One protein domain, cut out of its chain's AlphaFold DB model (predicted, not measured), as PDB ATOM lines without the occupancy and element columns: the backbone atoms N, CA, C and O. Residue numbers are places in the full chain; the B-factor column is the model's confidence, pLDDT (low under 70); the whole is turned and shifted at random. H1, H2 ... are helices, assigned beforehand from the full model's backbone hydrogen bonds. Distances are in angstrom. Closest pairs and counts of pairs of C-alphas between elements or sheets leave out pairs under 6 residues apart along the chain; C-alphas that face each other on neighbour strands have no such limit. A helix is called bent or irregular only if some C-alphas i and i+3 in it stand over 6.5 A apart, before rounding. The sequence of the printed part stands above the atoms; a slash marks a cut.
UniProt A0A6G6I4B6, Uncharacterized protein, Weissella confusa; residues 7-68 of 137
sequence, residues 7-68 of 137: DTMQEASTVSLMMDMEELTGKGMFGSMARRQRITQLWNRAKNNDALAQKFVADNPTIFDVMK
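This is residues 7 to 68 of the 137 residues of an uncharacterized protein of Weissella confusa (UniProt A0A6G6I4B6). Two long helices, H1 and H2, make a slightly splayed helical hairpin, and the short H3 folds back to pack on both of them. The short H4 then crosses H2, out of reach of H1. The printed part has 62 residues with four named helices, H1 to H4 in chain order, and no named strand: the class is all helix. It is compact, with a radius of gyration of the C-alphas of 11.2 A and spans of 34 by 24 by 16 A.

Find C-alpha 7 at (-8.638, 19.413, -40.113); from there H1 runs through residues 7 to 23, 24.9 A long. H2, residues 28 to 47, starts at C-alpha 28, (-12.906, 53.008, -43.291), and covers 28.6 A. H3 is residues 51 to 59, 12.2 A. H4, residues 61 to 67, 9.9 A, ends at C-alpha 67, (-26.141, 37.548, -41.768); it is irregular, with C-alphas 63 and 66 7.3 A apart.

Begin at H2, the hub, which touches the three other helices. It forms a hairpin with H1, opposite ways at a shallow tilt of 32 degrees; the closest C-alphas, of Met 21 and Arg 35, are 6.3 A apart. H3 touches H2 at a steep tilt of 59 degrees, closest at the C-alphas of Ala 46 and Gln 54, 4.4 A; H2 touches H3 with residues 42 to 47 alone. H3 touches H1 the same way, at a shallow tilt of 27 degrees, with the C-alphas of Thr 14 and Ala 53 closest at 6.6 A. H4 touches H2 about perpendicular, at 89 degrees, with the C-alphas of Ile 39 and Phe 64 closest at 6.7 A. H1 and H4 are apart. In H2 and H3 every O i to N i+4 pair is within hydrogen-bond range; in H1 12 of 13 are, and in H4 1 of 3, beside 2 of 4 O i to N i+3 pairs.

The two C-alphas farthest apart, of Asp 7 and Gly 28, are 34.0 A apart. The printed part has no cut, and its three links are tight. Look for pLDDT under 70 at residues 7 to 10 and 21 to 32.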
ATOM      1  N   ASP A   7      -7.959  18.873 -41.294       58.53
ATOM      2  CA  ASP A   7      -8.638  19.413 -40.113       58.53
ATOM      3  C   ASP A   7      -7.776  20.473 -39.412       58.53
ATOM      4  O   ASP A   7      -8.231  21.586 -39.162       58.53
ATOM      5  N   THR A   8      -6.478  20.201 -39.226       63.31
ATOM      6  CA  THR A   8      -5.543  21.161 -38.606       63.31
ATOM      7  C   THR A   8      -5.304  22.405 -39.465       63.31
ATOM      8  O   THR A   8      -5.104  23.503 -38.944       63.31
ATOM      9  N   MET A   9      -5.365  22.271 -40.795       66.88
ATOM     10  CA  MET A   9      -5.271  23.418 -41.704       66.88
ATOM     11  C   MET A   9      -6.546  24.261 -41.693       66.88
ATOM     12  O   MET A   9      -6.476  25.489 -41.788       66.88
ATOM     13  N   GLN A  10      -7.708  23.615 -41.585       67.75
ATOM     14  CA  GLN A  10      -8.990  24.300 -41.516       67.75
ATOM     15  C   GLN A  10      -9.115  25.089 -40.210       67.75
ATOM     16  O   GLN A  10      -9.460  26.271 -40.259       67.75
ATOM     17  N   GLU A  11      -8.733  24.496 -39.079       72.44
ATOM     18  CA  GLU A  11      -8.686  25.175 -37.780       72.44
ATOM     19  C   GLU A  11      -7.748  26.389 -37.804       72.44
ATOM     20  O   GLU A  11      -8.167  27.493 -37.455       72.44
ATOM     21  N   ALA A  12      -6.515  26.231 -38.300       75.94
ATOM     22  CA  ALA A  12      -5.562  27.337 -38.423       75.94
ATOM     23  C   ALA A  12      -6.092  28.463 -39.330       75.94
ATOM     24  O   ALA A  12      -5.955  29.649 -39.019       75.94
ATOM     25  N   SER A  13      -6.759  28.106 -40.433       76.81
ATOM     26  CA  SER A  13      -7.408  29.077 -41.316       76.81
ATOM     27  C   SER A  13      -8.567  29.801 -40.621       76.81
ATOM     28  O   SER A  13      -8.758  30.998 -40.826       76.81
ATOM     29  N   THR A  14      -9.353  29.091 -39.813       71.94
ATOM     30  CA  THR A  14     -10.501  29.644 -39.088       71.94
ATOM     31  C   THR A  14     -10.048  30.586 -37.966       71.94
ATOM     32  O   THR A  14     -10.606  31.675 -37.837       71.94
ATOM     33  N   VAL A  15      -8.969  30.257 -37.247       76.88
ATOM     34  CA  VAL A  15      -8.329  31.151 -36.264       76.88
ATOM     35  C   VAL A  15      -7.784  32.418 -36.927       76.88
ATOM     36  O   VAL A  15      -8.027  33.519 -36.430       76.88
ATOM     37  N   SER A  16      -7.113  32.293 -38.079       78.25
ATOM     38  CA  SER A  16      -6.612  33.456 -38.826       78.25
ATOM     39  C   SER A  16      -7.743  34.417 -39.182       78.25
ATOM     40  O   SER A  16      -7.586  35.617 -38.991       78.25
ATOM     41  N   LEU A  17      -8.893  33.901 -39.637       79.06
ATOM     42  CA  LEU A  17     -10.068  34.716 -39.964       79.06
ATOM     43  C   LEU A  17     -10.661  35.439 -38.746       79.06
ATOM     44  O   LEU A  17     -11.190  36.539 -38.903       79.06
ATOM     45  N   MET A  18     -10.593  34.841 -37.554       77.56
ATOM     46  CA  MET A  18     -11.066  35.465 -36.312       77.56
ATOM     47  C   MET A  18     -10.164  36.622 -35.879       77.56
ATOM     48  O   MET A  18     -10.668  37.699 -35.581       77.56
ATOM     49  N   MET A  19      -8.841  36.443 -35.914       78.19
ATOM     50  CA  MET A  19      -7.885  37.513 -35.576       78.19
ATOM     51  C   MET A  19      -7.996  38.690 -36.551       78.19
ATOM     52  O   MET A  19      -8.070  39.858 -36.177       78.19
ATOM     53  N   ASP A  20      -8.114  38.357 -37.831       73.19
ATOM     54  CA  ASP A  20      -8.339  39.289 -38.925       73.19
ATOM     55  C   ASP A  20      -9.614  40.141 -38.763       73.19
ATOM     56  O   ASP A  20      -9.715  41.253 -39.294       73.19
ATOM     57  N   MET A  21     -10.626  39.616 -38.074       69.50
ATOM     58  CA  MET A  21     -11.874  40.327 -37.804       69.50
ATOM     59  C   MET A  21     -11.708  41.427 -36.750       69.50
ATOM     60  O   MET A  21     -12.368  42.463 -36.872       69.50
ATOM     61  N   GLU A  22     -10.823  41.231 -35.769       65.06
ATOM     62  CA  GLU A  22     -10.491  42.220 -34.732       65.06
ATOM     63  C   GLU A  22      -9.636  43.367 -35.294       65.06
ATOM     64  O   GLU A  22      -9.824  44.531 -34.935       65.06
ATOM     65  N   GLU A  23      -8.751  43.080 -36.252       67.12
ATOM     66  CA  GLU A  23      -7.839  44.081 -36.820       67.12
ATOM     67  C   GLU A  23      -8.513  45.052 -37.811       67.12
ATOM     68  O   GLU A  23      -8.033  46.162 -38.059       67.12
ATOM     69  N   LEU A  24      -9.631  44.651 -38.426       60.62
ATOM     70  CA  LEU A  24     -10.347  45.477 -39.411       60.62
ATOM     71  C   LEU A  24     -11.322  46.484 -38.790       60.62
ATOM     72  O   LEU A  24     -11.920  47.295 -39.508       60.62
ATOM     73  N   THR A  25     -11.498  46.453 -37.473       58.44
ATOM     74  CA  THR A  25     -12.361  47.386 -36.749       58.44
ATOM     75  C   THR A  25     -11.790  48.809 -36.852       58.44
ATOM     76  O   THR A  25     -10.761  49.114 -36.267       58.44
ATOM     77  N   GLY A  26     -12.436  49.686 -37.636       58.72
ATOM     78  CA  GLY A  26     -12.066  51.109 -37.759       58.72
ATOM     79  C   GLY A  26     -11.352  51.547 -39.052       58.72
ATOM     80  O   GLY A  26     -11.078  52.733 -39.207       58.72
ATOM     81  N   LYS A  27     -11.094  50.655 -40.022       61.66
ATOM     82  CA  LYS A  27     -10.296  50.960 -41.242       61.66
ATOM     83  C   LYS A  27     -11.084  51.545 -42.446       61.66
ATOM     84  O   LYS A  27     -10.738  51.298 -43.601       61.66
ATOM     85  N   GLY A  28     -12.147  52.324 -42.218       59.66
ATOM     86  CA  GLY A  28     -12.906  53.008 -43.291       59.66
ATOM     87  C   GLY A  28     -13.671  52.078 -44.263       59.66
ATOM     88  O   GLY A  28     -13.930  50.918 -43.948       59.66
ATOM     89  N   MET A  29     -14.065  52.578 -45.451       58.75
ATOM     90  CA  MET A  29     -14.931  51.838 -46.404       58.75
ATOM     91  C   MET A  29     -14.299  50.565 -46.998       58.75
ATOM     92  O   MET A  29     -14.997  49.581 -47.227       58.75
ATOM     93  N   PHE A  30     -12.986  50.542 -47.231       58.12
ATOM     94  CA  PHE A  30     -12.309  49.330 -47.712       58.12
ATOM     95  C   PHE A  30     -12.190  48.276 -46.605       58.12
ATOM     96  O   PHE A  30     -12.418  47.089 -46.848       58.12
ATOM     97  N   GLY A  31     -11.940  48.713 -45.364       64.19
ATOM     98  CA  GLY A  31     -11.974  47.844 -44.189       64.19
ATOM     99  C   GLY A  31     -13.356  47.232 -43.949       64.19
ATOM    100  O   GLY A  31     -13.449  46.059 -43.592       64.19
ATOM    101  N   SER A  32     -14.438  47.972 -44.212       66.56
ATOM    102  CA  SER A  32     -15.803  47.463 -44.025       66.56
ATOM    103  C   SER A  32     -16.198  46.393 -45.054       66.56
ATOM    104  O   SER A  32     -16.847  45.412 -44.681       66.56
ATOM    105  N   MET A  33     -15.762  46.507 -46.317       70.69
ATOM    106  CA  MET A  33     -15.978  45.464 -47.333       70.69
ATOM    107  C   MET A  33     -15.199  44.183 -47.022       70.69
ATOM    108  O   MET A  33     -15.785  43.099 -47.024       70.69
ATOM    109  N   ALA A  34     -13.908  44.304 -46.695       74.75
ATOM    110  CA  ALA A  34     -13.076  43.163 -46.307       74.75
ATOM    111  C   ALA A  34     -13.633  42.463 -45.055       74.75
ATOM    112  O   ALA A  34     -13.736  41.235 -45.005       74.75
ATOM    113  N   ARG A  35     -14.103  43.245 -44.074       78.69
ATOM    114  CA  ARG A  35     -14.760  42.725 -42.868       78.69
ATOM    115  C   ARG A  35     -16.036  41.961 -43.212       78.69
ATOM    116  O   ARG A  35     -16.242  40.863 -42.711       78.69
ATOM    117  N   ARG A  36     -16.877  42.477 -44.116       79.56
ATOM    118  CA  ARG A  36     -18.108  41.787 -44.540       79.56
ATOM    119  C   ARG A  36     -17.834  40.460 -45.255       79.56
ATOM    120  O   ARG A  36     -18.579  39.498 -45.055       79.56
ATOM    121  N   GLN A  37     -16.769  40.387 -46.052       81.81
ATOM    122  CA  GLN A  37     -16.343  39.134 -46.683       81.81
ATOM    123  C   GLN A  37     -15.911  38.103 -45.631       81.81
ATOM    124  O   GLN A  37     -16.371  36.963 -45.678       81.81
ATOM    125  N   ARG A  38     -15.114  38.513 -44.636       82.75
ATOM    126  CA  ARG A  38     -14.679  37.648 -43.524       82.75
ATOM    127  C   ARG A  38     -15.855  37.166 -42.663       82.75
ATOM    128  O   ARG A  38     -15.945  35.973 -42.382       82.75
ATOM    129  N   ILE A  39     -16.816  38.046 -42.355       84.50
ATOM    130  CA  ILE A  39     -18.084  37.685 -41.684       84.50
ATOM    131  C   ILE A  39     -18.818  36.592 -42.467       84.50
ATOM    132  O   ILE A  39     -19.227  35.585 -41.896       84.50
ATOM    133  N   THR A  40     -18.953  36.763 -43.784       85.50
ATOM    134  CA  THR A  40     -19.615  35.773 -44.647       85.50
ATOM    135  C   THR A  40     -18.885  34.427 -44.635       85.50
ATOM    136  O   THR A  40     -19.525  33.380 -44.564       85.50
ATOM    137  N   GLN A  41     -17.551  34.434 -44.675       85.62
ATOM    138  CA  GLN A  41     -16.745  33.210 -44.656       85.62
ATOM    139  C   GLN A  41     -16.868  32.454 -43.329       85.62
ATOM    140  O   GLN A  41     -17.120  31.252 -43.351       85.62
ATOM    141  N   LEU A  42     -16.756  33.144 -42.188       87.38
ATOM    142  CA  LEU A  42     -16.935  32.536 -40.862       87.38
ATOM    143  C   LEU A  42     -18.353  31.982 -40.683       87.38
ATOM    144  O   LEU A  42     -18.522  30.865 -40.203       87.38
ATOM    145  N   TRP A  43     -19.367  32.714 -41.150       86.38
ATOM    146  CA  TRP A  43     -20.756  32.257 -41.129       86.38
ATOM    147  C   TRP A  43     -20.968  30.977 -41.949       86.38
ATOM    148  O   TRP A  43     -21.615  30.037 -41.488       86.38
ATOM    149  N   ASN A  44     -20.391  30.905 -43.151       86.56
ATOM    150  CA  ASN A  44     -20.484  29.713 -43.993       86.56
ATOM    151  C   ASN A  44     -19.727  28.521 -43.390       86.56
ATOM    152  O   ASN A  44     -20.214  27.397 -43.462       86.56
ATOM    153  N   ARG A  45     -18.575  28.750 -42.745       86.12
ATOM    154  CA  ARG A  45     -17.836  27.696 -42.028       86.12
ATOM    155  C   ARG A  45     -18.616  27.168 -40.828       86.12
ATOM    156  O   ARG A  45     -18.723  25.956 -40.673       86.12
ATOM    157  N   ALA A  46     -19.243  28.053 -40.054       85.81
ATOM    158  CA  ALA A  46     -20.108  27.658 -38.945       85.81
ATOM    159  C   ALA A  46     -21.290  26.789 -39.417       85.81
ATOM    160  O   ALA A  46     -21.635  25.798 -38.771       85.81
ATOM    161  N   LYS A  47     -21.873  27.112 -40.581       84.56
ATOM    162  CA  LYS A  47     -22.907  26.284 -41.227       84.56
ATOM    163  C   LYS A  47     -22.393  24.931 -41.723       84.56
ATOM    164  O   LYS A  47     -23.165  23.981 -41.759       84.56
ATOM    165  N   ASN A  48     -21.112  24.834 -42.065       86.31
ATOM    166  CA  ASN A  48     -20.459  23.606 -42.524       86.31
ATOM    167  C   ASN A  48     -19.825  22.796 -41.372       86.31
ATOM    168  O   ASN A  48     -18.874  22.056 -41.603       86.31
ATOM    169  N   ASN A  49     -20.347  22.923 -40.147       82.75
ATOM    170  CA  ASN A  49     -19.921  22.182 -38.950       82.75
ATOM    171  C   ASN A  49     -18.474  22.425 -38.472       82.75
ATOM    172  O   ASN A  49     -17.920  21.598 -37.751       82.75
ATOM    173  N   ASP A  50     -17.867  23.567 -38.805       86.94
ATOM    174  CA  ASP A  50     -16.605  23.988 -38.183       86.94
ATOM    175  C   ASP A  50     -16.863  24.447 -36.734       86.94
ATOM    176  O   ASP A  50     -17.490  25.485 -36.501       86.94
ATOM    177  N   ALA A  51     -16.384  23.667 -35.759       83.25
ATOM    178  CA  ALA A  51     -16.643  23.883 -34.335       83.25
ATOM    179  C   ALA A  51     -16.104  25.228 -33.813       83.25
ATOM    180  O   ALA A  51     -16.738  25.871 -32.971       83.25
ATOM    181  N   LEU A  52     -14.959  25.688 -34.330       84.81
ATOM    182  CA  LEU A  52     -14.371  26.968 -33.936       84.81
ATOM    183  C   LEU A  52     -15.196  28.126 -34.497       84.81
ATOM    184  O   LEU A  52     -15.508  29.073 -33.773       84.81
ATOM    185  N   ALA A  53     -15.603  28.038 -35.766       85.12
ATOM    186  CA  ALA A  53     -16.466  29.044 -36.375       85.12
ATOM    187  C   ALA A  53     -17.844  29.102 -35.693       85.12
ATOM    188  O   ALA A  53     -18.358  30.194 -35.460       85.12
ATOM    189  N   GLN A  54     -18.422  27.953 -35.325       84.38
ATOM    190  CA  GLN A  54     -19.685  27.888 -34.582       84.38
ATOM    191  C   GLN A  54     -19.584  28.581 -33.226       84.38
ATOM    192  O   GLN A  54     -20.425  29.425 -32.909       84.38
ATOM    193  N   LYS A  55     -18.531  28.277 -32.459       86.12
ATOM    194  CA  LYS A  55     -18.284  28.923 -31.169       86.12
ATOM    195  C   LYS A  55     -18.120  30.435 -31.327       86.12
ATOM    196  O   LYS A  55     -18.771  31.199 -30.628       86.12
ATOM    197  N   PHE A  56     -17.334  30.880 -32.303       83.12
ATOM    198  CA  PHE A  56     -17.103  32.306 -32.525       83.12
ATOM    199  C   PHE A  56     -18.360  33.071 -32.964       83.12
ATOM    200  O   PHE A  56     -18.570  34.202 -32.527       83.12
ATOM    201  N   VAL A  57     -19.210  32.464 -33.803       85.06
ATOM    202  CA  VAL A  57     -20.513  33.036 -34.186       85.06
ATOM    203  C   VAL A  57     -21.450  33.129 -32.979       85.06
ATOM    204  O   VAL A  57     -22.152  34.131 -32.840       85.06
ATOM    205  N   ALA A  58     -21.447  32.117 -32.105       84.50
ATOM    206  CA  ALA A  58     -22.255  32.100 -30.885       84.50
ATOM    207  C   ALA A  58     -21.791  33.146 -29.857       84.50
ATOM    208  O   ALA A  58     -22.630  33.836 -29.278       84.50
ATOM    209  N   ASP A  59     -20.478  33.307 -29.686       85.25
ATOM    210  CA  ASP A  59     -19.880  34.242 -28.727       85.25
ATOM    211  C   ASP A  59     -19.981  35.711 -29.192       85.25
ATOM    212  O   ASP A  59     -19.950  36.627 -28.371       85.25
ATOM    213  N   ASN A  60     -20.148  35.963 -30.501       82.19
ATOM    214  CA  ASN A  60     -20.149  37.314 -31.087       82.19
ATOM    215  C   ASN A  60     -21.408  37.633 -31.924       82.19
ATOM    216  O   ASN A  60     -21.295  38.036 -33.089       82.19
ATOM    217  N   PRO A  61     -22.627  37.519 -31.369       79.81
ATOM    218  CA  PRO A  61     -23.869  37.591 -32.143       79.81
ATOM    219  C   PRO A  61     -24.069  38.929 -32.877       79.81
ATOM    220  O   PRO A  61     -24.583  38.941 -33.994       79.81
ATOM    221  N   THR A  62     -23.606  40.043 -32.301       80.62
ATOM    222  CA  THR A  62     -23.744  41.399 -32.867       80.62
ATOM    223  C   THR A  62     -22.958  41.599 -34.163       80.62
ATOM    224  O   THR A  62     -23.356  42.380 -35.028       80.62
ATOM    225  N   ILE A  63     -21.851  40.872 -34.346       81.06
ATOM    226  CA  ILE A  63     -21.045  40.913 -35.574       81.06
ATOM    227  C   ILE A  63     -21.795  40.240 -36.735       81.06
ATOM    228  O   ILE A  63     -21.696  40.682 -37.882       81.06
ATOM    229  N   PHE A  64     -22.563  39.192 -36.432       83.00
ATOM    230  CA  PHE A  64     -23.252  38.355 -37.415       83.00
ATOM    231  C   PHE A  64     -24.735  38.707 -37.598       83.00
ATOM    232  O   PHE A  64     -25.403  38.080 -38.419       83.00
ATOM    233  N   ASP A  65     -25.255  39.738 -36.925       77.62
ATOM    234  CA  ASP A  65     -26.641  40.203 -37.102       77.62
ATOM    235  C   ASP A  65     -26.969  40.539 -38.564       77.62
ATOM    236  O   ASP A  65     -28.077  40.290 -39.033       77.62
ATOM    237  N   VAL A  66     -25.983  41.016 -39.329       74.12
ATOM    238  CA  VAL A  66     -26.117  41.289 -40.771       74.12
ATOM    239  C   VAL A  66     -26.332  40.036 -41.630       74.12
ATOM    240  O   VAL A  66     -26.770  40.161 -42.774       74.12
ATOM    241  N   MET A  67     -25.994  38.851 -41.105       78.44
ATOM    242  CA  MET A  67     -26.141  37.548 -41.768       78.44
ATOM    243  C   MET A  67     -27.409  36.808 -41.343       78.44
ATOM    244  O   MET A  67     -27.787  35.827 -41.993       78.44
ATOM    245  N   LYS A  68     -28.073  37.257 -40.269       73.56
ATOM    246  CA  LYS A  68     -29.370  36.708 -39.882       73.56
ATOM    247  C   LYS A  68     -30.367  36.980 -41.012       73.56
ATOM    248  O   LYS A  68     -30.313  38.050 -41.628       73.56
TER     249      LYS A  68